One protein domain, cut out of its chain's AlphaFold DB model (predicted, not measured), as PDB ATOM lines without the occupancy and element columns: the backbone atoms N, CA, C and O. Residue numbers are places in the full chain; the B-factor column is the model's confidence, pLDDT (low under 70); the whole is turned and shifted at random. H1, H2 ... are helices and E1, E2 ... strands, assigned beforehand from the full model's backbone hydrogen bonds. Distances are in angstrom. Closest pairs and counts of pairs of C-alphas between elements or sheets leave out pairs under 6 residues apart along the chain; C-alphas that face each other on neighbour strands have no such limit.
ATOM      1  N   LEU A   3     213.888 319.706 290.412       38.94
ATOM      2  CA  LEU A   3     212.882 318.980 289.642       38.94
ATOM      3  C   LEU A   3     212.776 317.474 289.981       38.94
ATOM      4  O   LEU A   3     211.706 316.897 289.809       38.94
ATOM      5  N   SER A   4     213.843 316.841 290.477       47.97
ATOM      6  CA  SER A   4     213.860 315.433 290.909       47.97
ATOM      7  C   SER A   4     213.367 315.226 292.347       47.97
ATOM      8  O   SER A   4     213.321 314.092 292.807       47.97
ATOM      9  N   GLU A   5     213.025 316.305 293.057       52.12
ATOM     10  CA  GLU A   5     212.639 316.283 294.478       52.12
ATOM     11  C   GLU A   5     211.139 316.507 294.708       52.12
ATOM     12  O   GLU A   5     210.683 316.482 295.849       52.12
ATOM     13  N   MET A   6     210.344 316.706 293.649       44.28
ATOM     14  CA  MET A   6     208.894 316.744 293.833       44.28
ATOM     15  C   MET A   6     208.321 315.337 293.987       44.28
ATOM     16  O   MET A   6     208.701 314.441 293.228       44.28
ATOM     17  N   PRO A   7     207.381 315.143 294.928       48.81
ATOM     18  CA  PRO A   7     206.675 313.884 295.044       48.81
ATOM     19  C   PRO A   7     205.936 313.598 293.737       48.81
ATOM     20  O   PRO A   7     205.322 314.488 293.143       48.81
ATOM     21  N   ALA A   8     206.008 312.344 293.289       56.09
ATOM     22  CA  ALA A   8     205.196 311.883 292.175       56.09
ATOM     23  C   ALA A   8     203.712 312.176 292.468       56.09
ATOM     24  O   ALA A   8     203.301 312.110 293.634       56.09
ATOM     25  N   PRO A   9     202.898 312.491 291.445       56.25
ATOM     26  CA  PRO A   9     201.470 312.691 291.641       56.25
ATOM     27  C   PRO A   9     200.870 311.490 292.379       56.25
ATOM     28  O   PRO A   9     201.192 310.336 292.082       56.25
ATOM     29  N   HIS A  10     200.010 311.767 293.362       51.00
ATOM     30  CA  HIS A  10     199.338 310.727 294.137       51.00
ATOM     31  C   HIS A  10     198.662 309.720 293.195       51.00
ATOM     32  O   HIS A  10     197.965 310.107 292.256       51.00
ATOM     33  N   ALA A  11     198.831 308.422 293.468       57.69
ATOM     34  CA  ALA A  11     198.324 307.335 292.623       57.69
ATOM     35  C   ALA A  11     196.816 307.445 292.312       57.69
ATOM     36  O   ALA A  11     196.374 307.044 291.238       57.69
ATOM     37  N   SER A  12     196.031 308.044 293.212       52.78
ATOM     38  CA  SER A  12     194.604 308.323 293.017       52.78
ATOM     39  C   SER A  12     194.321 309.267 291.843       52.78
ATOM     40  O   SER A  12     193.352 309.053 291.118       52.78
ATOM     41  N   HIS A  13     195.169 310.272 291.614       56.41
ATOM     42  CA  HIS A  13     195.014 311.202 290.495       56.41
ATOM     43  C   HIS A  13     195.330 310.525 289.160       56.41
ATOM     44  O   HIS A  13     194.577 310.702 288.204       56.41
ATOM     45  N   LYS A  14     196.366 309.677 289.108       61.97
ATOM     46  CA  LYS A  14     196.696 308.887 287.911       61.97
ATOM     47  C   LYS A  14     195.553 307.931 287.539       61.97
ATOM     48  O   LYS A  14     195.081 307.939 286.407       61.97
ATOM     49  N   LEU A  15     195.026 307.190 288.518       63.59
ATOM     50  CA  LEU A  15     193.915 306.252 288.309       63.59
ATOM     51  C   LEU A  15     192.617 306.945 287.867       63.59
ATOM     52  O   LEU A  15     191.886 306.409 287.035       63.59
ATOM     53  N   ALA A  16     192.327 308.138 288.398       66.06
ATOM     54  CA  ALA A  16     191.159 308.921 287.996       66.06
ATOM     55  C   ALA A  16     191.258 309.415 286.542       66.06
ATOM     56  O   ALA A  16     190.256 309.432 285.828       66.06
ATOM     57  N   GLN A  17     192.455 309.784 286.082       66.88
ATOM     58  CA  GLN A  17     192.671 310.206 284.697       66.88
ATOM     59  C   GLN A  17     192.599 309.036 283.714       66.88
ATOM     60  O   GLN A  17     191.952 309.157 282.675       66.88
ATOM     61  N   GLU A  18     193.184 307.891 284.065       75.38
ATOM     62  CA  GLU A  18     193.087 306.662 283.271       75.38
ATOM     63  C   GLU A  18     191.637 306.176 283.147       75.38
ATOM     64  O   GLU A  18     191.235 305.688 282.092       75.38
ATOM     65  N   ALA A  19     190.821 306.347 284.196       81.44
ATOM     66  CA  ALA A  19     189.409 305.970 284.178       81.44
ATOM     67  C   ALA A  19     188.608 306.699 283.087       81.44
ATOM     68  O   ALA A  19     187.702 306.100 282.514       81.44
ATOM     69  N   LEU A  20     188.964 307.944 282.750       84.69
ATOM     70  CA  LEU A  20     188.315 308.713 281.679       84.69
ATOM     71  C   LEU A  20     188.676 308.217 280.272       84.69
ATOM     72  O   LEU A  20     187.965 308.519 279.319       84.69
ATOM     73  N   CYS A  21     189.767 307.461 280.140       91.06
ATOM     74  CA  CYS A  21     190.163 306.822 278.889       91.06
ATOM     75  C   CYS A  21     189.591 305.401 278.748       91.06
ATOM     76  O   CYS A  21     189.675 304.804 277.673       91.06
ATOM     77  N   ARG A  22     189.004 304.840 279.817       87.00
ATOM     78  CA  ARG A  22     188.377 303.514 279.772       87.00
ATOM     79  C   ARG A  22     187.125 303.552 278.902       87.00
ATOM     80  O   ARG A  22     186.294 304.443 279.032       87.00
ATOM     81  N   GLY A  23     186.980 302.546 278.042       87.06
ATOM     82  CA  GLY A  23     185.832 302.411 277.140       87.06
ATOM     83  C   GLY A  23     185.958 303.180 275.822       87.06
ATOM     84  O   GLY A  23     185.082 303.039 274.974       87.06
ATOM     85  N   LEU A  24     187.039 303.943 275.616       94.88
ATOM     86  CA  LEU A  24     187.348 304.511 274.306       94.88
ATOM     87  C   LEU A  24     187.731 303.411 273.315       94.88
ATOM     88  O   LEU A  24     188.365 302.416 273.679       94.88
ATOM     89  N   THR A  25     187.400 303.619 272.042       96.19
ATOM     90  CA  THR A  25     187.857 302.733 270.971       96.19
ATOM     91  C   THR A  25     189.364 302.879 270.806       96.19
ATOM     92  O   THR A  25     189.887 303.983 270.662       96.19
ATOM     93  N   VAL A  26     190.069 301.754 270.841       96.31
ATOM     94  CA  VAL A  26     191.528 301.720 270.748       96.31
ATOM     95  C   VAL A  26     191.943 301.517 269.301       96.31
ATOM     96  O   VAL A  26     191.424 300.627 268.635       96.31
ATOM     97  N   ILE A  27     192.886 302.323 268.826       97.19
ATOM     98  CA  ILE A  27     193.364 302.287 267.441       97.19
ATOM     99  C   ILE A  27     194.849 302.644 267.385       97.19
ATOM    100  O   ILE A  27     195.325 303.480 268.154       97.19
ATOM    101  N   ASN A  28     195.605 302.011 266.492       96.50
ATOM    102  CA  ASN A  28     197.023 302.330 266.326       96.50
ATOM    103  C   ASN A  28     197.203 303.699 265.659       96.50
ATOM    104  O   ASN A  28     196.427 304.072 264.787       96.50
ATOM    105  N   GLN A  29     198.261 304.431 266.008       93.69
ATOM    106  CA  GLN A  29     198.537 305.769 265.471       93.69
ATOM    107  C   GLN A  29     198.531 305.825 263.938       93.69
ATOM    108  O   GLN A  29     197.881 306.694 263.362       93.69
ATOM    109  N   GLY A  30     199.246 304.909 263.277       91.50
ATOM    110  CA  GLY A  30     199.290 304.875 261.812       91.50
ATOM    111  C   GLY A  30     197.918 304.595 261.200       91.50
ATOM    112  O   GLY A  30     197.504 305.268 260.262       91.50
ATOM    113  N   GLU A  31     197.177 303.651 261.782       93.69
ATOM    114  CA  GLU A  31     195.824 303.304 261.347       93.69
ATOM    115  C   GLU A  31     194.857 304.479 261.524       93.69
ATOM    116  O   GLU A  31     194.135 304.818 260.588       93.69
ATOM    117  N   PHE A  32     194.905 305.159 262.672       93.75
ATOM    118  CA  PHE A  32     194.084 306.333 262.951       93.75
ATOM    119  C   PHE A  32     194.296 307.420 261.900       93.75
ATOM    120  O   PHE A  32     193.338 307.865 261.280       93.75
ATOM    121  N   PHE A  33     195.542 307.828 261.645       90.44
ATOM    122  CA  PHE A  33     195.811 308.909 260.692       90.44
ATOM    123  C   PHE A  33     195.537 308.522 259.230       90.44
ATOM    124  O   PHE A  33     195.164 309.384 258.423       90.44
ATOM    125  N   ASN A  34     195.655 307.238 258.887       89.88
ATOM    126  CA  ASN A  34     195.306 306.737 257.560       89.88
ATOM    127  C   ASN A  34     193.787 306.701 257.343       89.88
ATOM    128  O   ASN A  34     193.319 307.095 256.277       89.88
ATOM    129  N   THR A  35     193.019 306.306 258.362       90.94
ATOM    130  CA  THR A  35     191.572 306.045 258.251       90.94
ATOM    131  C   THR A  35     190.679 307.127 258.859       90.94
ATOM    132  O   THR A  35     189.463 306.996 258.818       90.94
ATOM    133  N   ILE A  36     191.229 308.232 259.377       91.00
ATOM    134  CA  ILE A  36     190.493 309.272 260.131       91.00
ATOM    135  C   ILE A  36     189.198 309.784 259.466       91.00
ATOM    136  O   ILE A  36     188.267 310.207 260.151       91.00
ATOM    137  N   PHE A  37     189.115 309.750 258.135       90.38
ATOM    138  CA  PHE A  37     187.935 310.179 257.376       90.38
ATOM    139  C   PHE A  37     186.827 309.117 257.287       90.38
ATOM    140  O   PHE A  37     185.673 309.463 257.054       90.38
ATOM    141  N   GLU A  38     187.168 307.853 257.512       91.00
ATOM    142  CA  GLU A  38     186.276 306.686 257.511       91.00
ATOM    143  C   GLU A  38     185.790 306.337 258.926       91.00
ATOM    144  O   GLU A  38     184.798 305.629 259.103       91.00
ATOM    145  N   LEU A  39     186.485 306.847 259.944       91.69
ATOM    146  CA  LEU A  39     186.141 306.659 261.345       91.69
ATOM    147  C   LEU A  39     184.859 307.418 261.728       91.69
ATOM    148  O   LEU A  39     184.556 308.493 261.198       91.69
ATOM    149  N   ASN A  40     184.129 306.862 262.699       90.69
ATOM    150  CA  ASN A  40     182.916 307.467 263.247       90.69
ATOM    151  C   ASN A  40     183.292 308.668 264.128       90.69
ATOM    152  O   ASN A  40     183.961 308.525 265.148       90.69
ATOM    153  N   ASP A  41     182.843 309.853 263.729       87.81
ATOM    154  CA  ASP A  41     183.150 311.131 264.375       87.81
ATOM    155  C   ASP A  41     182.436 311.336 265.722       87.81
ATOM    156  O   ASP A  41     182.814 312.219 266.493       87.81
ATOM    157  N   ASN A  42     181.452 310.495 266.050       88.19
ATOM    158  CA  ASN A  42     180.700 310.562 267.307       88.19
ATOM    159  C   ASN A  42     181.335 309.759 268.450       88.19
ATOM    160  O   ASN A  42     180.805 309.764 269.562       88.19
ATOM    161  N   ILE A  43     182.444 309.059 268.203       90.25
ATOM    162  CA  ILE A  43     183.148 308.289 269.234       90.25
ATOM    163  C   ILE A  43     184.540 308.861 269.509       90.25
ATOM    164  O   ILE A  43     185.227 309.378 268.630       90.25
ATOM    165  N   GLY A  44     184.948 308.777 270.775       93.75
ATOM    166  CA  GLY A  44     186.296 309.123 271.202       93.75
ATOM    167  C   GLY A  44     187.242 307.935 271.054       93.75
ATOM    168  O   GLY A  44     186.876 306.793 271.340       93.75
ATOM    169  N   TYR A  45     188.479 308.226 270.668       96.50
ATOM    170  CA  TYR A  45     189.521 307.238 270.442       96.50
ATOM    171  C   TYR A  45     190.671 307.390 271.436       96.50
ATOM    172  O   TYR A  45     191.073 308.502 271.805       96.50
ATOM    173  N   MET A  46     191.222 306.240 271.823       96.75
ATOM    174  CA  MET A  46     192.544 306.131 272.419       96.75
ATOM    175  C   MET A  46     193.532 305.696 271.338       96.75
ATOM    176  O   MET A  46     193.449 304.582 270.815       96.75
ATOM    177  N   VAL A  47     194.474 306.574 271.012       96.25
ATOM    178  CA  VAL A  47     195.493 306.305 269.997       96.25
ATOM    179  C   VAL A  47     196.692 305.613 270.639       96.25
ATOM    180  O   VAL A  47     197.334 306.170 271.525       96.25
ATOM    181  N   LYS A  48     197.032 304.407 270.185       96.50
ATOM    182  CA  LYS A  48     198.268 303.717 270.572       96.50
ATOM    183  C   LYS A  48     199.437 304.249 269.754       96.50
ATOM    184  O   LYS A  48     199.497 304.041 268.540       96.50
ATOM    185  N   SER A  49     200.357 304.943 270.411       93.94
ATOM    186  CA  SER A  49     201.575 305.477 269.816       93.94
ATOM    187  C   SER A  49     202.773 304.609 270.183       93.94
ATOM    188  O   SER A  49     202.998 304.297 271.347       93.94
ATOM    189  N   GLY A  50     203.595 304.269 269.189       92.31
ATOM    190  CA  GLY A  50     204.908 303.660 269.435       92.31
ATOM    191  C   GLY A  50     205.962 304.655 269.941       92.31
ATOM    192  O   GLY A  50     207.117 304.279 270.121       92.31
ATOM    193  N   GLN A  51     205.597 305.928 270.114       91.19
ATOM    194  CA  GLN A  51     206.497 306.991 270.549       91.19
ATOM    195  C   GLN A  51     206.555 307.070 272.079       91.19
ATOM    196  O   GLN A  51     205.604 306.725 272.776       91.19
ATOM    197  N   ASP A  52     207.678 307.560 272.598       87.56
ATOM    198  CA  ASP A  52     207.863 307.775 274.034       87.56
ATOM    199  C   ASP A  52     207.260 309.129 274.438       87.56
ATOM    200  O   ASP A  52     207.867 310.189 274.238       87.56
ATOM    201  N   VAL A  53     206.031 309.080 274.959       86.50
ATOM    202  CA  VAL A  53     205.275 310.260 275.400       86.50
ATOM    203  C   VAL A  53     205.860 310.830 276.695       86.50
ATOM    204  O   VAL A  53     206.046 312.040 276.787       86.50
ATOM    205  N   LEU A  54     206.234 309.984 277.664       83.38
ATOM    206  CA  LEU A  54     206.823 310.419 278.941       83.38
ATOM    207  C   LEU A  54     208.136 311.182 278.768       83.38
ATOM    208  O   LEU A  54     208.433 312.110 279.521       83.38
ATOM    209  N   SER A  55     208.935 310.796 277.778       82.25
ATOM    210  CA  SER A  55     210.170 311.492 277.434       82.25
ATOM    211  C   SER A  55     209.961 312.673 276.488       82.25
ATOM    212  O   SER A  55     210.949 313.162 275.935       82.25
ATOM    213  N   SER A  56     208.729 313.126 276.253       82.25
ATOM    214  CA  SER A  56     208.428 314.227 275.328       82.25
ATOM    215  C   SER A  56     208.962 313.992 273.906       82.25
ATOM    216  O   SER A  56     209.332 314.927 273.197       82.25
ATOM    217  N   ARG A  57     209.083 312.726 273.486       83.12
ATOM    218  CA  ARG A  57     209.578 312.310 272.158       83.12
ATOM    219  C   ARG A  57     208.437 311.854 271.257       83.12
ATOM    220  O   ARG A  57     208.633 311.065 270.335       83.12
ATOM    221  N   SER A  58     207.240 312.350 271.537       87.62
ATOM    222  CA  SER A  58     206.041 312.074 270.773       87.62
ATOM    223  C   SER A  58     205.467 313.350 270.176       87.62
ATOM    224  O   SER A  58     205.545 314.423 270.779       87.62
ATOM    225  N   LEU A  59     204.805 313.216 269.027       87.50
ATOM    226  CA  LEU A  59     203.986 314.285 268.464       87.50
ATOM    227  C   LEU A  59     202.828 314.683 269.393       87.50
ATOM    228  O   LEU A  59     202.304 315.780 269.262       87.50
ATOM    229  N   PHE A  60     202.429 313.813 270.330       89.56
ATOM    230  CA  PHE A  60     201.322 314.069 271.251       89.56
ATOM    231  C   PHE A  60     201.714 314.917 272.469       89.56
ATOM    232  O   PHE A  60     200.836 315.477 273.118       89.56
ATOM    233  N   SER A  61     203.012 315.034 272.769       86.44
ATOM    234  CA  SER A  61     203.506 315.591 274.041       86.44
ATOM    235  C   SER A  61     203.049 317.038 274.278       86.44
ATOM    236  O   SER A  61     202.646 317.392 275.381       86.44
ATOM    237  N   ALA A  62     203.002 317.859 273.224       84.06
ATOM    238  CA  ALA A  62     202.537 319.248 273.311       84.06
ATOM    239  C   ALA A  62     201.029 319.391 273.617       84.06
ATOM    240  O   ALA A  62     200.579 320.470 273.996       84.06
ATOM    241  N   TYR A  63     200.250 318.317 273.455       89.38
ATOM    242  CA  TYR A  63     198.791 318.301 273.620       89.38
ATOM    243  C   TYR A  63     198.343 317.633 274.915       89.38
ATOM    244  O   TYR A  63     197.146 317.468 275.147       89.38
ATOM    245  N   MET A  64     199.291 317.224 275.751       88.31
ATOM    246  CA  MET A  64     199.013 316.674 277.065       88.31
ATOM    247  C   MET A  64     198.211 317.662 277.910       88.31
ATOM    248  O   MET A  64     198.580 318.831 278.019       88.31
ATOM    249  N   LEU A  65     197.114 317.194 278.516       87.06
ATOM    250  CA  LEU A  65     196.347 318.027 279.452       87.06
ATOM    251  C   LEU A  65     197.159 318.362 280.704       87.06
ATOM    252  O   LEU A  65     197.079 319.481 281.201       87.06
ATOM    253  N   ASP A  66     197.954 317.400 281.161       83.81
ATOM    254  CA  ASP A  66     198.886 317.545 282.271       83.81
ATOM    255  C   ASP A  66     200.309 317.366 281.717       83.81
ATOM    256  O   ASP A  66     200.827 316.244 281.709       83.81
ATOM    257  N   PRO A  67     200.916 318.427 281.149       79.12
ATOM    258  CA  PRO A  67     202.254 318.346 280.579       79.12
ATOM    259  C   PRO A  67     203.279 317.997 281.661       79.12
ATOM    260  O   PRO A  67     203.184 318.421 282.814       79.12
ATOM    261  N   SER A  68     204.295 317.226 281.290       81.31
ATOM    262  CA  SER A  68     205.431 316.986 282.168       81.31
ATOM    263  C   SER A  68     206.301 318.244 282.277       81.31
ATOM    264  O   SER A  68     206.349 319.084 281.382       81.31
ATOM    265  N   ARG A  69     207.114 318.327 283.333       82.00
ATOM    266  CA  ARG A  69     208.157 319.366 283.480       82.00
ATOM    267  C   ARG A  69     209.118 319.431 282.293       82.00
ATOM    268  O   ARG A  69     209.721 320.467 282.026       82.00
ATOM    269  N   ARG A  70     209.298 318.305 281.602       83.12
ATOM    270  CA  ARG A  70     210.106 318.238 280.390       83.12
ATOM    271  C   ARG A  70     209.391 318.891 279.212       83.12
ATOM    272  O   ARG A  70     210.050 319.604 278.464       83.12
ATOM    273  N   ASP A  71     208.082 318.692 279.075       82.31
ATOM    274  CA  ASP A  71     207.270 319.369 278.058       82.31
ATOM    275  C   ASP A  71     207.306 320.885 278.269       82.31
ATOM    276  O   ASP A  71     207.606 321.625 277.337       82.31
ATOM    277  N   GLU A  72     207.113 321.343 279.511       84.62
ATOM    278  CA  GLU A  72     207.228 322.763 279.879       84.62
ATOM    279  C   GLU A  72     208.611 323.333 279.533       84.62
ATOM    280  O   GLU A  72     208.723 324.417 278.964       84.62
ATOM    281  N   TYR A  73     209.678 322.585 279.827       85.44
ATOM    282  CA  TYR A  73     211.040 322.983 279.480       85.44
ATOM    283  C   TYR A  73     211.267 323.074 277.965       85.44
ATOM    284  O   TYR A  73     211.906 324.016 277.500       85.44
ATOM    285  N   LEU A  74     210.752 322.118 277.185       85.06
ATOM    286  CA  LEU A  74     210.867 322.142 275.726       85.06
ATOM    287  C   LEU A  74     210.111 323.330 275.126       85.06
ATOM    288  O   LEU A  74     210.674 324.019 274.280       85.06
ATOM    289  N   ILE A  75     208.899 323.609 275.612       84.00
ATOM    290  CA  ILE A  75     208.119 324.798 275.240       84.00
ATOM    291  C   ILE A  75     208.939 326.065 275.512       84.00
ATOM    292  O   ILE A  75     209.151 326.861 274.599       84.00
ATOM    293  N   ALA A  76     209.498 326.202 276.718       87.38
ATOM    294  CA  ALA A  76     210.303 327.362 277.093       87.38
ATOM    295  C   ALA A  76     211.582 327.509 276.243       87.38
ATOM    296  O   ALA A  76     211.981 328.622 275.899       87.38
ATOM    297  N   ILE A  77     212.259 326.411 275.882       90.56
ATOM    298  CA  ILE A  77     213.396 326.477 274.948       90.56
ATOM    299  C   ILE A  77     212.935 326.934 273.569       90.56
ATOM    300  O   ILE A  77     213.588 327.793 272.980       90.56
ATOM    301  N   THR A  78     211.849 326.367 273.044       90.38
ATOM    302  CA  THR A  78     211.322 326.730 271.727       90.38
ATOM    303  C   THR A  78     210.933 328.205 271.682       90.38
ATOM    304  O   THR A  78     211.331 328.895 270.749       90.38
ATOM    305  N   GLU A  79     210.261 328.717 272.713       90.12
ATOM    306  CA  GLU A  79     209.961 330.145 272.879       90.12
ATOM    307  C   GLU A  79     211.227 331.004 272.837       90.12
ATOM    308  O   GLU A  79     211.316 331.959 272.067       90.12
ATOM    309  N   ASN A  80     212.239 330.651 273.635       91.94
ATOM    310  CA  ASN A  80     213.495 331.398 273.682       91.94
ATOM    311  C   ASN A  80     214.241 331.363 272.340       91.94
ATOM    312  O   ASN A  80     214.806 332.377 271.934       91.94
ATOM    313  N   LEU A  81     214.236 330.220 271.649       94.69
ATOM    314  CA  LEU A  81     214.852 330.072 270.334       94.69
ATOM    315  C   LEU A  81     214.138 330.938 269.293       94.69
ATOM    316  O   LEU A  81     214.799 331.679 268.574       94.69
ATOM    317  N   LEU A  82     212.808 330.875 269.225       94.62
ATOM    318  CA  LEU A  82     212.027 331.674 268.278       94.62
ATOM    319  C   LEU A  82     212.176 333.170 268.553       94.62
ATOM    320  O   LEU A  82     212.344 333.941 267.612       94.62
ATOM    321  N   ARG A  83     212.213 333.573 269.829       93.81
ATOM    322  CA  ARG A  83     212.516 334.957 270.211       93.81
ATOM    323  C   ARG A  83     213.897 335.380 269.718       93.81
ATOM    324  O   ARG A  83     214.016 336.440 269.119       93.81
ATOM    325  N   HIS A  84     214.922 334.551 269.913       96.12
ATOM    326  CA  HIS A  84     216.268 334.868 269.438       96.12
ATOM    327  C   HIS A  84     216.333 334.971 267.907       96.12
ATOM    328  O   HIS A  84     216.925 335.905 267.375       96.12
ATOM    329  N   VAL A  85     215.676 334.057 267.185       96.38
ATOM    330  CA  VAL A  85     215.574 334.133 265.720       96.38
ATOM    331  C   VAL A  85     214.885 335.428 265.295       96.38
ATOM    332  O   VAL A  85     215.385 336.104 264.400       96.38
ATOM    333  N   LYS A  86     213.781 335.808 265.949       95.75
ATOM    334  CA  LYS A  86     213.092 337.078 265.694       95.75
ATOM    335  C   LYS A  86     214.024 338.271 265.897       95.75
ATOM    336  O   LYS A  86     214.146 339.087 264.991       95.75
ATOM    337  N   GLU A  87     214.725 338.333 267.027       96.12
ATOM    338  CA  GLU A  87     215.688 339.401 267.327       96.12
ATOM    339  C   GLU A  87     216.777 339.513 266.246       96.12
ATOM    340  O   GLU A  87     217.095 340.614 265.799       96.12
ATOM    341  N   GLU A  88     217.343 338.393 265.789       97.44
ATOM    342  CA  GLU A  88     218.355 338.392 264.724       97.44
ATOM    343  C   GLU A  88     217.784 338.818 263.364       97.44
ATOM    344  O   GLU A  88     218.429 339.561 262.622       97.44
ATOM    345  N   VAL A  89     216.562 338.399 263.033       96.94
ATOM    346  CA  VAL A  89     215.865 338.810 261.802       96.94
ATOM    347  C   VAL A  89     215.586 340.319 261.818       96.94
ATOM    348  O   VAL A  89     215.891 341.015 260.847       96.94
ATOM    349  N   GLU A  90     215.095 340.850 262.936       94.56
ATOM    350  CA  GLU A  90     214.779 342.272 263.096       94.56
ATOM    351  C   GLU A  90     216.035 343.158 263.085       94.56
ATOM    352  O   GLU A  90     216.020 344.227 262.472       94.56
ATOM    353  N   LYS A  91     217.164 342.695 263.648       97.19
ATOM    354  CA  LYS A  91     218.474 343.377 263.525       97.19
ATOM    355  C   LYS A  91     218.909 343.578 262.073       97.19
ATOM    356  O   LYS A  91     219.641 344.519 261.778       97.19
ATOM    357  N   ASN A  92     218.464 342.705 261.173       96.25
ATOM    358  CA  ASN A  92     218.761 342.759 259.746       96.25
ATOM    359  C   ASN A  92     217.647 343.452 258.936       96.25
ATOM    360  O   ASN A  92     217.527 343.217 257.733       96.25
ATOM    361  N   ASN A  93     216.825 344.299 259.573       94.50
ATOM    362  CA  ASN A  93     215.703 345.018 258.950       94.50
ATOM    363  C   ASN A  93     214.729 344.091 258.201       94.50
ATOM    364  O   ASN A  93     214.142 344.473 257.190       94.50
ATOM    365  N   SER A  94     214.590 342.856 258.676       94.12
ATOM    366  CA  SER A  94     213.691 341.855 258.110       94.12
ATOM    367  C   SER A  94     212.538 341.588 259.073       94.12
ATOM    368  O   SER A  94     212.652 341.823 260.276       94.12
ATOM    369  N   LYS A  95     211.413 341.094 258.551       92.19
ATOM    370  CA  LYS A  95     210.259 340.718 259.372       92.19
ATOM    371  C   LYS A  95     210.274 339.224 259.660       92.19
ATOM    372  O   LYS A  95     210.390 338.415 258.741       92.19
ATOM    373  N   PHE A  96     210.109 338.867 260.927       94.69
ATOM    374  CA  PHE A  96     209.921 337.485 261.343       94.69
ATOM    375  C   PHE A  96     208.442 337.106 261.257       94.69
ATOM    376  O   PHE A  96     207.586 337.828 261.760       94.69
ATOM    377  N   LEU A  97     208.142 335.983 260.607       94.56
ATOM    378  CA  LEU A  97     206.801 335.409 260.542       94.56
ATOM    379  C   LEU A  97     206.905 333.887 260.594       94.56
ATOM    380  O   LEU A  97     207.786 333.297 259.966       94.56
ATOM    381  N   VAL A  98     205.955 333.252 261.272       94.56
ATOM    382  CA  VAL A  98     205.758 331.801 261.232       94.56
ATOM    383  C   VAL A  98     204.451 331.523 260.513       94.56
ATOM    384  O   VAL A  98     203.400 332.011 260.921       94.56
ATOM    385  N   PHE A  99     204.502 330.733 259.443       94.50
ATOM    386  CA  PHE A  99     203.303 330.305 258.730       94.50
ATOM    387  C   PHE A  99     202.915 328.886 259.148       94.50
ATOM    388  O   PHE A  99     203.770 328.007 259.259       94.50
ATOM    389  N   TYR A 100     201.621 328.656 259.358       93.88
ATOM    390  CA  TYR A 100     201.081 327.334 259.655       93.88
ATOM    391  C   TYR A 100     199.859 327.044 258.771       93.88
ATOM    392  O   TYR A 100     198.823 327.701 258.928       93.88
ATOM    393  N   PRO A 101     199.969 326.104 257.814       93.69
ATOM    394  CA  PRO A 101     198.831 325.659 257.026       93.69
ATOM    395  C   PRO A 101     197.944 324.737 257.865       93.69
ATOM    396  O   PRO A 101     198.385 323.673 258.290       93.69
ATOM    397  N   VAL A 102     196.688 325.140 258.054       91.50
ATOM    398  CA  VAL A 102     195.679 324.363 258.775       91.50
ATOM    399  C   VAL A 102     194.835 323.583 257.783       91.50
ATOM    400  O   VAL A 102     194.163 324.172 256.931       91.50
ATOM    401  N   ARG A 103     194.826 322.259 257.913       91.19
ATOM    402  CA  ARG A 103     193.887 321.390 257.190       91.19
ATOM    403  C   ARG A 103     192.619 321.244 258.014       91.19
ATOM    404  O   ARG A 103     192.547 320.366 258.871       91.19
ATOM    405  N   GLU A 104     191.629 322.099 257.766       88.94
ATOM    406  CA  GLU A 104     190.433 322.183 258.615       88.94
ATOM    407  C   GLU A 104     189.692 320.845 258.721       88.94
ATOM    408  O   GLU A 104     189.240 320.481 259.804       88.94
ATOM    409  N   ASP A 105     189.607 320.082 257.630       89.31
ATOM    410  CA  ASP A 105     188.958 318.769 257.593       89.31
ATOM    411  C   ASP A 105     189.647 317.724 258.485       89.31
ATOM    412  O   ASP A 105     188.985 316.953 259.182       89.31
ATOM    413  N   PHE A 106     190.978 317.701 258.464       89.56
ATOM    414  CA  PHE A 106     191.807 316.750 259.188       89.56
ATOM    415  C   PHE A 106     191.958 317.149 260.651       89.56
ATOM    416  O   PHE A 106     191.694 316.344 261.544       89.56
ATOM    417  N   GLU A 107     192.364 318.393 260.905       89.19
ATOM    418  CA  GLU A 107     192.633 318.871 262.256       89.19
ATOM    419  C   GLU A 107     191.360 318.866 263.081       89.19
ATOM    420  O   GLU A 107     191.351 318.265 264.149       89.19
ATOM    421  N   LYS A 108     190.246 319.399 262.565       89.25
ATOM    422  CA  LYS A 108     188.970 319.379 263.291       89.25
ATOM    423  C   LYS A 108     188.567 317.961 263.690       89.25
ATOM    424  O   LYS A 108     188.161 317.753 264.832       89.25
ATOM    425  N   ARG A 109     188.719 316.984 262.788       90.94
ATOM    426  CA  ARG A 109     188.454 315.571 263.094       90.94
ATOM    427  C   ARG A 109     189.402 315.042 264.165       90.94
ATOM    428  O   ARG A 109     188.938 314.474 265.146       90.94
ATOM    429  N   ALA A 110     190.707 315.274 264.039       91.06
ATOM    430  CA  ALA A 110     191.686 314.825 265.028       91.06
ATOM    431  C   ALA A 110     191.411 315.423 266.421       91.06
ATOM    432  O   ALA A 110     191.377 314.685 267.404       91.06
ATOM    433  N   MET A 111     191.122 316.727 266.495       90.75
ATOM    434  CA  MET A 111     190.743 317.436 267.725       90.75
ATOM    435  C   MET A 111     189.477 316.852 268.368       90.75
ATOM    436  O   MET A 111     189.371 316.730 269.591       90.75
ATOM    437  N   GLN A 112     188.493 316.476 267.552       91.44
ATOM    438  CA  GLN A 112     187.242 315.900 268.036       91.44
ATOM    439  C   GLN A 112     187.407 314.449 268.491       91.44
ATOM    440  O   GLN A 112     186.815 314.065 269.498       91.44
ATOM    441  N   MET A 113     188.217 313.659 267.795       94.56
ATOM    442  CA  MET A 113     188.222 312.206 267.936       94.56
ATOM    443  C   MET A 113     189.304 311.692 268.886       94.56
ATOM    444  O   MET A 113     189.043 310.751 269.634       94.56
ATOM    445  N   ILE A 114     190.495 312.297 268.926       95.06
ATOM    446  CA  ILE A 114     191.567 311.848 269.824       95.06
ATOM    447  C   ILE A 114     191.289 312.371 271.233       95.06
ATOM    448  O   ILE A 114     191.318 313.578 271.476       95.06
ATOM    449  N   LYS A 115     191.033 311.464 272.180       94.69
ATOM    450  CA  LYS A 115     190.805 311.816 273.593       94.69
ATOM    451  C   LYS A 115     191.967 311.418 274.488       94.69
ATOM    452  O   LYS A 115     192.295 312.134 275.435       94.69
ATOM    453  N   CYS A 116     192.589 310.285 274.179       95.06
ATOM    454  CA  CYS A 116     193.729 309.777 274.923       95.06
ATOM    455  C   CYS A 116     194.795 309.213 273.980       95.06
ATOM    456  O   CYS A 116     194.493 308.790 272.863       95.06
ATOM    457  N   VAL A 117     196.034 309.173 274.457       94.50
ATOM    458  CA  VAL A 117     197.144 308.459 273.825       94.50
ATOM    459  C   VAL A 117     197.699 307.428 274.804       94.50
ATOM    460  O   VAL A 117     197.771 307.683 276.004       94.50
ATOM    461  N   SER A 118     198.058 306.257 274.296       94.00
ATOM    462  CA  SER A 118     198.842 305.258 275.021       94.00
ATOM    463  C   SER A 118     200.248 305.225 274.438       94.00
ATOM    464  O   SER A 118     200.381 305.164 273.215       94.00
ATOM    465  N   ASP A 119     201.279 305.262 275.279       92.38
ATOM    466  CA  ASP A 119     202.674 305.129 274.841       92.38
ATOM    467  C   ASP A 119     203.085 303.657 274.633       92.38
ATOM    468  O   ASP A 119     202.283 302.731 274.798       92.38
ATOM    469  N   SER A 120     204.357 303.439 274.280       88.69
ATOM    470  CA  SER A 120     204.941 302.107 274.065       88.69
ATOM    471  C   SER A 120     205.073 301.248 275.329       88.69
ATOM    472  O   SER A 120     205.323 300.048 275.224       88.69
ATOM    473  N   GLN A 121     204.910 301.840 276.513       88.94
ATOM    474  CA  GLN A 121     204.890 301.161 277.810       88.94
ATOM    475  C   GLN A 121     203.458 300.977 278.339       88.94
ATOM    476  O   GLN A 121     203.278 300.592 279.492       88.94
ATOM    477  N   GLU A 122     202.446 301.242 277.504       88.12
ATOM    478  CA  GLU A 122     201.022 301.207 277.851       88.12
ATOM    479  C   GLU A 122     200.635 302.210 278.961       88.12
ATOM    480  O   GLU A 122     199.603 302.059 279.618       88.12
ATOM    481  N   ASN A 123     201.428 303.272 279.167       89.44
ATOM    482  CA  ASN A 123     200.989 304.410 279.971       89.44
ATOM    483  C   ASN A 123     199.962 305.218 279.181       89.44
ATOM    484  O   ASN A 123     200.163 305.513 278.001       89.44
ATOM    485  N   ILE A 124     198.886 305.619 279.856       91.62
ATOM    486  CA  ILE A 124     197.768 306.331 279.242       91.62
ATOM    487  C   ILE A 124     197.779 307.797 279.659       91.62
ATOM    488  O   ILE A 124     197.971 308.153 280.821       91.62
ATOM    489  N   PHE A 125     197.499 308.638 278.677       90.69
ATOM    490  CA  PHE A 125     197.634 310.075 278.739       90.69
ATOM    491  C   PHE A 125     196.406 310.738 278.134       90.69
ATOM    492  O   PHE A 125     196.001 310.411 277.016       90.69
ATOM    493  N   ARG A 126     195.815 311.698 278.844       92.44
ATOM    494  CA  ARG A 126     194.741 312.519 278.283       92.44
ATOM    495  C   ARG A 126     195.331 313.640 277.445       92.44
ATOM    496  O   ARG A 126     196.269 314.312 277.875       92.44
ATOM    497  N   VAL A 127     194.724 313.880 276.291       91.94
ATOM    498  CA  VAL A 127     195.164 314.929 275.374       91.94
ATOM    499  C   VAL A 127     194.026 315.882 275.037       91.94
ATOM    500  O   VAL A 127     192.859 315.497 274.974       91.94
ATOM    501  N   SER A 128     194.386 317.139 274.808       90.50
ATOM    502  CA  SER A 128     193.575 318.132 274.118       90.50
ATOM    503  C   SER A 128     194.344 318.550 272.881       90.50
ATOM    504  O   SER A 128     195.171 319.460 272.917       90.50
ATOM    505  N   PHE A 129     194.099 317.828 271.795       87.25
ATOM    506  CA  PHE A 129     194.724 318.104 270.516       87.25
ATOM    507  C   PHE A 129     194.200 319.449 270.008       87.25
ATOM    508  O   PHE A 129     193.008 319.577 269.757       87.25
ATOM    509  N   ASP A 130     195.063 320.462 269.953       85.81
ATOM    510  CA  ASP A 130     194.757 321.806 269.460       85.81
ATOM    511  C   ASP A 130     196.061 322.460 268.986       85.81
ATOM    512  O   ASP A 130     196.798 323.087 269.753       85.81
ATOM    513  N   TYR A 131     196.373 322.248 267.707       85.44
ATOM    514  CA  TYR A 131     197.598 322.739 267.078       85.44
ATOM    515  C   TYR A 131     197.721 324.255 267.157       85.44
ATOM    516  O   TYR A 131     198.791 324.785 267.459       85.44
ATOM    517  N   LYS A 132     196.613 324.958 266.919       85.31
ATOM    518  CA  LYS A 132     196.591 326.415 266.903       85.31
ATOM    519  C   LYS A 132     196.926 326.974 268.280       85.31
ATOM    520  O   LYS A 132     197.816 327.817 268.381       85.31
ATOM    521  N   ASN A 133     196.271 326.484 269.331       84.50
ATOM    522  CA  ASN A 133     196.556 326.940 270.690       84.50
ATOM    523  C   ASN A 133     197.979 326.572 271.128       84.50
ATOM    524  O   ASN A 133     198.618 327.366 271.813       84.50
ATOM    525  N   ALA A 134     198.507 325.414 270.714       84.88
ATOM    526  CA  ALA A 134     199.895 325.049 270.996       84.88
ATOM    527  C   ALA A 134     200.893 326.021 270.338       84.88
ATOM    528  O   ALA A 134     201.821 326.481 271.001       84.88
ATOM    529  N   LEU A 135     200.676 326.399 269.075       89.00
ATOM    530  CA  LEU A 135     201.512 327.383 268.376       89.00
ATOM    531  C   LEU A 135     201.410 328.779 268.995       89.00
ATOM    532  O   LEU A 135     202.422 329.454 269.152       89.00
ATOM    533  N   GLN A 136     200.210 329.201 269.393       88.31
ATOM    534  CA  GLN A 136     199.980 330.510 270.012       88.31
ATOM    535  C   GLN A 136     200.593 330.652 271.411       88.31
ATOM    536  O   GLN A 136     200.742 331.773 271.888       88.31
ATOM    537  N   ARG A 137     200.961 329.546 272.074       84.19
ATOM    538  CA  ARG A 137     201.755 329.606 273.312       84.19
ATOM    539  C   ARG A 137     203.183 330.062 273.038       84.19
ATOM    540  O   ARG A 137     203.729 330.810 273.832       84.19
ATOM    541  N   VAL A 138     203.747 329.636 271.906       89.00
ATOM    542  CA  VAL A 138     205.174 329.807 271.612       89.00
ATOM    543  C   VAL A 138     205.486 330.925 270.619       89.00
ATOM    544  O   VAL A 138     206.624 331.384 270.548       89.00
ATOM    545  N   ILE A 139     204.496 331.365 269.840       92.19
ATOM    546  CA  ILE A 139     204.633 332.401 268.811       92.19
ATOM    547  C   ILE A 139     203.634 333.519 269.100       92.19
ATOM    548  O   ILE A 139     202.443 333.268 269.302       92.19
ATOM    549  N   ALA A 140     204.111 334.764 269.079       90.00
ATOM    550  CA  ALA A 140     203.252 335.929 269.236       90.00
ATOM    551  C   ALA A 140     202.211 336.006 268.100       90.00
ATOM    552  O   ALA A 140     202.458 335.616 266.959       90.00
ATOM    553  N   SER A 141     201.000 336.476 268.413       89.38
ATOM    554  CA  SER A 141     199.867 336.411 267.471       89.38
ATOM    555  C   SER A 141     200.067 337.250 266.200       89.38
ATOM    556  O   SER A 141     199.510 336.926 265.152       89.38
ATOM    557  N   ASP A 142     200.854 338.318 266.283       90.56
ATOM    558  CA  ASP A 142     201.260 339.170 265.164       90.56
ATOM    559  C   ASP A 142     202.274 338.487 264.233       90.56
ATOM    560  O   ASP A 142     202.206 338.679 263.014       90.56
ATOM    561  N   ASP A 143     203.135 337.631 264.784       94.00
ATOM    562  CA  ASP A 143     204.125 336.851 264.034       94.00
ATOM    563  C   ASP A 143     203.536 335.572 263.417       94.00
ATOM    564  O   ASP A 143     204.080 335.035 262.450       94.00
ATOM    565  N   LEU A 144     202.417 335.069 263.947       94.56
ATOM    566  CA  LEU A 144     201.781 333.838 263.478       94.56
ATOM    567  C   LEU A 144     200.791 334.104 262.335       94.56
ATOM    568  O   LEU A 144     199.796 334.820 262.489       94.56
ATOM    569  N   VAL A 145     201.020 333.465 261.190       94.81
ATOM    570  CA  VAL A 145     200.129 333.469 260.024       94.81
ATOM    571  C   VAL A 145     199.482 332.093 259.883       94.81
ATOM    572  O   VAL A 145     200.099 331.140 259.411       94.81
ATOM    573  N   ILE A 146     198.217 331.993 260.293       92.88
ATOM    574  CA  ILE A 146     197.409 330.783 260.119       92.88
ATOM    575  C   ILE A 146     196.763 330.801 258.736       92.88
ATOM    576  O   ILE A 146     196.030 331.734 258.405       92.88
ATOM    577  N   VAL A 147     197.002 329.756 257.945       93.81
ATOM    578  CA  VAL A 147     196.447 329.607 256.597       93.81
ATOM    579  C   VAL A 147     195.438 328.466 256.594       93.81
ATOM    580  O   VAL A 147     195.811 327.303 256.492       93.81
ATOM    581  N   ASN A 148     194.151 328.798 256.690       91.75
ATOM    582  CA  ASN A 148     193.084 327.798 256.700       91.75
ATOM    583  C   ASN A 148     192.797 327.259 255.294       91.75
ATOM    584  O   ASN A 148     192.531 328.020 254.348       91.75
ATOM    585  N   LEU A 149     192.810 325.937 255.169       92.25
ATOM    586  CA  LEU A 149     192.539 325.197 253.945       92.25
ATOM    587  C   LEU A 149     191.293 324.337 254.156       92.25
ATOM    588  O   LEU A 149     191.195 323.675 255.190       92.25
ATOM    589  N   PRO A 150     190.389 324.275 253.163       88.12
ATOM    590  CA  PRO A 150     189.182 323.455 253.266       88.12
ATOM    591  C   PRO A 150     189.490 321.952 253.393       88.12
ATOM    592  O   PRO A 150     188.625 321.191 253.819       88.12
ATOM    593  N   GLY A 151     190.712 321.529 253.051       87.69
ATOM    594  CA  GLY A 151     191.098 320.126 253.017       87.69
ATOM    595  C   GLY A 151     190.768 319.456 251.688       87.69
ATOM    596  O   GLY A 151     190.594 320.144 250.686       87.69
ATOM    597  N   GLY A 152     190.696 318.124 251.688       88.44
ATOM    598  CA  GLY A 152     190.461 317.323 250.482       88.44
ATOM    599  C   GLY A 152     191.608 316.371 250.131       88.44
ATOM    600  O   GLY A 152     192.785 316.627 250.408       88.44
ATOM    601  N   ASN A 153     191.259 315.231 249.531       87.31
ATOM    602  CA  ASN A 153     192.223 314.195 249.139       87.31
ATOM    603  C   ASN A 153     193.088 314.631 247.948       87.31
ATOM    604  O   ASN A 153     194.214 314.169 247.804       87.31
ATOM    605  N   GLU A 154     192.588 315.545 247.124       90.81
ATOM    606  CA  GLU A 154     193.288 316.142 245.991       90.81
ATOM    607  C   GLU A 154     194.487 317.001 246.403       90.81
ATOM    608  O   GLU A 154     195.341 317.287 245.571       90.81
ATOM    609  N   MET A 155     194.570 317.415 247.673       92.00
ATOM    610  CA  MET A 155     195.644 318.274 248.175       92.00
ATOM    611  C   MET A 155     196.878 317.504 248.650       92.00
ATOM    612  O   MET A 155     197.908 318.124 248.911       92.00
ATOM    613  N   VAL A 156     196.784 316.184 248.824       90.69
ATOM    614  CA  VAL A 156     197.852 315.373 249.425       90.69
ATOM    615  C   VAL A 156     198.500 314.433 248.421       90.69
ATOM    616  O   VAL A 156     197.929 314.120 247.377       90.69
ATOM    617  N   VAL A 157     199.708 313.970 248.741       89.44
ATOM    618  CA  VAL A 157     200.427 312.978 247.931       89.44
ATOM    619  C   VAL A 157     199.643 311.665 247.863       89.44
ATOM    620  O   VAL A 157     199.507 311.080 246.790       89.44
ATOM    621  N   SER A 158     199.109 311.195 248.994       86.38
ATOM    622  CA  SER A 158     198.247 310.009 249.043       86.38
ATOM    623  C   SER A 158     197.393 309.970 250.321       86.38
ATOM    624  O   SER A 158     197.637 310.734 251.255       86.38
ATOM    625  N   PRO A 159     196.407 309.060 250.442       79.94
ATOM    626  CA  PRO A 159     195.662 308.888 251.691       79.94
ATOM    627  C   PRO A 159     196.545 308.568 252.910       79.94
ATOM    628  O   PRO A 159     196.215 308.980 254.018       79.94
ATOM    629  N   SER A 160     197.669 307.872 252.716       80.00
ATOM    630  CA  SER A 160     198.634 307.538 253.775       80.00
ATOM    631  C   SER A 160     199.773 308.548 253.926       80.00
ATOM    632  O   SER A 160     200.485 308.527 254.925       80.00
ATOM    633  N   ASP A 161     199.963 309.421 252.937       84.12
ATOM    634  CA  ASP A 161     200.975 310.471 252.944       84.12
ATOM    635  C   ASP A 161     200.291 311.836 252.881       84.12
ATOM    636  O   ASP A 161     199.904 312.322 251.817       84.12
ATOM    637  N   ARG A 162     200.128 312.439 254.060       82.00
ATOM    638  CA  ARG A 162     199.396 313.693 254.244       82.00
ATOM    639  C   ARG A 162     200.214 314.938 253.889       82.00
ATOM    640  O   ARG A 162     199.694 316.038 254.074       82.00
ATOM    641  N   HIS A 163     201.445 314.797 253.390       91.06
ATOM    642  CA  HIS A 163     202.169 315.934 252.829       91.06
ATOM    643  C   HIS A 163     201.401 316.509 251.639       91.06
ATOM    644  O   HIS A 163     200.744 315.780 250.888       91.06
ATOM    645  N   PHE A 164     201.476 317.829 251.472       93.44
ATOM    646  CA  PHE A 164     200.866 318.483 250.325       93.44
ATOM    647  C   PHE A 164     201.567 318.063 249.032       93.44
ATOM    648  O   PHE A 164     202.796 318.038 248.963       93.44
ATOM    649  N   ASN A 165     200.771 317.763 248.008       94.19
ATOM    650  CA  ASN A 165     201.262 317.658 246.638       94.19
ATOM    651  C   ASN A 165     201.416 319.063 246.016       94.19
ATOM    652  O   ASN A 165     201.193 320.075 246.685       94.19
ATOM    653  N   ASP A 166     201.779 319.142 244.736       96.50
ATOM    654  CA  ASP A 166     201.988 320.423 244.043       96.50
ATOM    655  C   ASP A 166     200.752 321.334 244.088       96.50
ATOM    656  O   ASP A 166     200.869 322.517 244.405       96.50
ATOM    657  N   PHE A 167     199.560 320.772 243.867       94.81
ATOM    658  CA  PHE A 167     198.297 321.510 243.947       94.81
ATOM    659  C   PHE A 167     198.024 322.032 245.366       94.81
ATOM    660  O   PHE A 167     197.668 323.199 245.553       94.81
ATOM    661  N   GLY A 168     198.222 321.191 246.385       94.62
ATOM    662  CA  GLY A 168     198.083 321.579 247.786       94.62
ATOM    663  C   GLY A 168     199.042 322.708 248.169       94.62
ATOM    664  O   GLY A 168     198.619 323.692 248.780       94.62
ATOM    665  N   ASN A 169     200.308 322.609 247.754       95.56
ATOM    666  CA  ASN A 169     201.317 323.643 247.980       95.56
ATOM    667  C   ASN A 169     200.958 324.954 247.269       95.56
ATOM    668  O   ASN A 169     201.037 326.016 247.885       95.56
ATOM    669  N   GLU A 170     200.505 324.905 246.014       95.94
ATOM    670  CA  GLU A 170     200.056 326.096 245.283       95.94
ATOM    671  C   GLU A 170     198.914 326.807 246.024       95.94
ATOM    672  O   GLU A 170     198.952 328.026 246.221       95.94
ATOM    673  N   LEU A 171     197.924 326.050 246.507       94.75
ATOM    674  CA  LEU A 171     196.796 326.608 247.251       94.75
ATOM    675  C   LEU A 171     197.236 327.259 248.572       94.75
ATOM    676  O   LEU A 171     196.760 328.352 248.903       94.75
ATOM    677  N   VAL A 172     198.148 326.616 249.309       95.88
ATOM    678  CA  VAL A 172     198.753 327.170 250.533       95.88
ATOM    679  C   VAL A 172     199.459 328.481 250.228       95.88
ATOM    680  O   VAL A 172     199.171 329.486 250.876       95.88
ATOM    681  N   MET A 173     200.330 328.502 249.219       96.00
ATOM    682  CA  MET A 173     201.103 329.690 248.861       96.00
ATOM    683  C   MET A 173     200.208 330.835 248.393       96.00
ATOM    684  O   MET A 173     200.421 331.982 248.787       96.00
ATOM    685  N   LYS A 174     199.150 330.544 247.628       95.62
ATOM    686  CA  LYS A 174     198.163 331.546 247.212       95.62
ATOM    687  C   LYS A 174     197.459 332.180 248.412       95.62
ATOM    688  O   LYS A 174     197.342 333.403 248.476       95.62
ATOM    689  N   LYS A 175     197.002 331.374 249.374       95.06
ATOM    690  CA  LYS A 175     196.338 331.877 250.588       95.06
ATOM    691  C   LYS A 175     197.300 332.594 251.532       95.06
ATOM    692  O   LYS A 175     196.912 333.596 252.133       95.06
ATOM    693  N   LEU A 176     198.541 332.121 251.636       94.75
ATOM    694  CA  LEU A 176     199.594 332.807 252.377       94.75
ATOM    695  C   LEU A 176     199.830 334.197 251.780       94.75
ATOM    696  O   LEU A 176     199.772 335.176 252.512       94.75
ATOM    697  N   ASN A 177     199.998 334.300 250.458       94.19
ATOM    698  CA  ASN A 177     200.185 335.583 249.782       94.19
ATOM    699  C   ASN A 177     199.032 336.560 250.068       94.19
ATOM    700  O   ASN A 177     199.281 337.695 250.460       94.19
ATOM    701  N   LEU A 178     197.778 336.105 249.962       92.94
ATOM    702  CA  LEU A 178     196.609 336.925 250.314       92.94
ATOM    703  C   LEU A 178     196.660 337.403 251.776       92.94
ATOM    704  O   LEU A 178     196.497 338.592 252.037       92.94
ATOM    705  N   SER A 179     196.982 336.506 252.711       91.56
ATOM    706  CA  SER A 179     197.091 336.836 254.141       91.56
ATOM    707  C   SER A 179     198.197 337.864 254.419       91.56
ATOM    708  O   SER A 179     198.053 338.724 255.286       91.56
ATOM    709  N   LEU A 180     199.317 337.787 253.693       91.38
ATOM    710  CA  LEU A 180     200.426 338.735 253.821       91.38
ATOM    711  C   LEU A 180     200.077 340.112 253.234       91.38
ATOM    712  O   LEU A 180     200.449 341.130 253.823       91.38
ATOM    713  N   MET A 181     199.341 340.147 252.117       90.50
ATOM    714  CA  MET A 181     198.838 341.386 251.513       90.50
ATOM    715  C   MET A 181     197.853 342.106 252.441       90.50
ATOM    716  O   MET A 181     197.987 343.307 252.663       90.50
ATOM    717  N   GLU A 182     196.906 341.382 253.044       89.12
ATOM    718  CA  GLU A 182     195.929 341.942 253.993       89.12
ATOM    719  C   GLU A 182     196.597 342.543 255.236       89.12
ATOM    720  O   GLU A 182     196.177 343.583 255.743       89.12
ATOM    721  N   ARG A 183     197.689 341.929 255.703       85.56
ATOM    722  CA  ARG A 183     198.478 342.422 256.838       85.56
ATOM    723  C   ARG A 183     199.362 343.629 256.503       85.56
ATOM    724  O   ARG A 183     200.085 344.086 257.385       85.56
ATOM    725  N   SER A 184     199.333 344.134 255.264       78.75
ATOM    726  CA  SER A 184     200.165 345.258 254.798       78.75
ATOM    727  C   SER A 184     201.656 345.071 255.098       78.75
ATOM    728  O   SER A 184     202.366 346.022 255.399       78.75
TER     729      SER A 184
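This is residues 3 to 184 of the 187 residues of an uncharacterized protein of Nitrospirales bacterium (UniProt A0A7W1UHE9). The model is a flat, loosely joined shape with a small sheet of four strands, E1, E2, E4 and E5, at one end and a pair of strands, E3 and E6, farther along, bridged by the helix H4. The long helix H3 makes one long side, H5 packs on it, and E3 and E6 stand between H5 and the helix H6. Residues 4 to 13 stick out. The printed part has 182 residues with six named helices and six named strands, along the chain H1 E1 H2 E2 H3 E3 H4 E4 E5 H5 E6 H6; the class is mixed, the larger sheet has the order E1 E2 E4 E5 and is mixed, and E3 and E6 are parallel. It is only just compact, close to loose, with a radius of gyration of the C-alphas of 18.7 A, and spans 53 by 44 by 22 A.

The larger sheet holds E1, residues 25 to 28, E2, residues 45 to 48, E4, residues 114 to 118, and E5, residues 124 to 126. E1 begins at C-alpha 25, (187.857, 302.733, 270.971). H1 is residues 11 to 19 and H2 residues 29 to 35. H4, residues 104 to 113, is 13.8 A long and ends where E4 begins. E3, residues 98 to 103, is 16.3 A long and E6, residues 144 to 149, is 15.8 A. H5 is residues 131 to 138. H3, residues 69 to 91, is the longest helix, 32.9 A from C-alpha 69 at (208.157, 319.366, 283.480) to C-alpha 91. H6, residues 166 to 182, is 24.5 A long and ends at C-alpha 182, (195.929, 341.942, 253.993).

In the larger sheet the edge strands are E1 and E5, and the sheet is only just strongly twisted, its C-alphas lying up to 4.2 A off the best plane. E1 and E2 are parallel at 32 degrees, with N 48 and O 27 2.8 A apart. E2 and E4 are parallel at 28 degrees, with N 47 and O 116 2.9 A apart. E4 and E5 form an antiparallel hairpin, with N 117 and O 125 2.8 A apart. E1, H2 and E2 make a strand-helix-strand unit, two parallel neighbour strands with a helix between, and its crossover is right-handed. H2 is on the sheet at a height of 7.9 A over it, over E1, slantwise to the strands at 42 degrees to E1 on the local plane. H1 only grazes the sheet with residues 14 to 19; its closest C-alphas to E5 are those of Glu 18 and Ile 124, 6.2 A. H4 only grazes it with residues 110 to 113. E3 and E6 are parallel at 22 degrees, with N 102 and O 147 2.8 A apart. The closest C-alphas of E6 and H6 are those of Val 147 and Leu 176, 6.2 A. E3 and H5 are near each other. H5 touches H3, which touches it with residues 75 to 82 alone, the closest C-alphas being those of Glu 79 and Val 138, 5.0 A apart; they run the same way at a steep tilt of 69.5 degrees, only just short of about perpendicular. H3 and H6 are apart. Every O i to N i+4 pair is within hydrogen-bond range in H1, H2, H3 and H6, against 5 of 6 in H4 and 3 of 4 in H5.

The C-alphas farthest apart are those of Gly 23 and Asn 93, 55.1 A. The printed part has no cut. The links E2 to H3, with 20 residues, and E6 to H6, with 16, are long. Mean pLDDT of the printed part is 87.5; residues 3 to 17 are under 70.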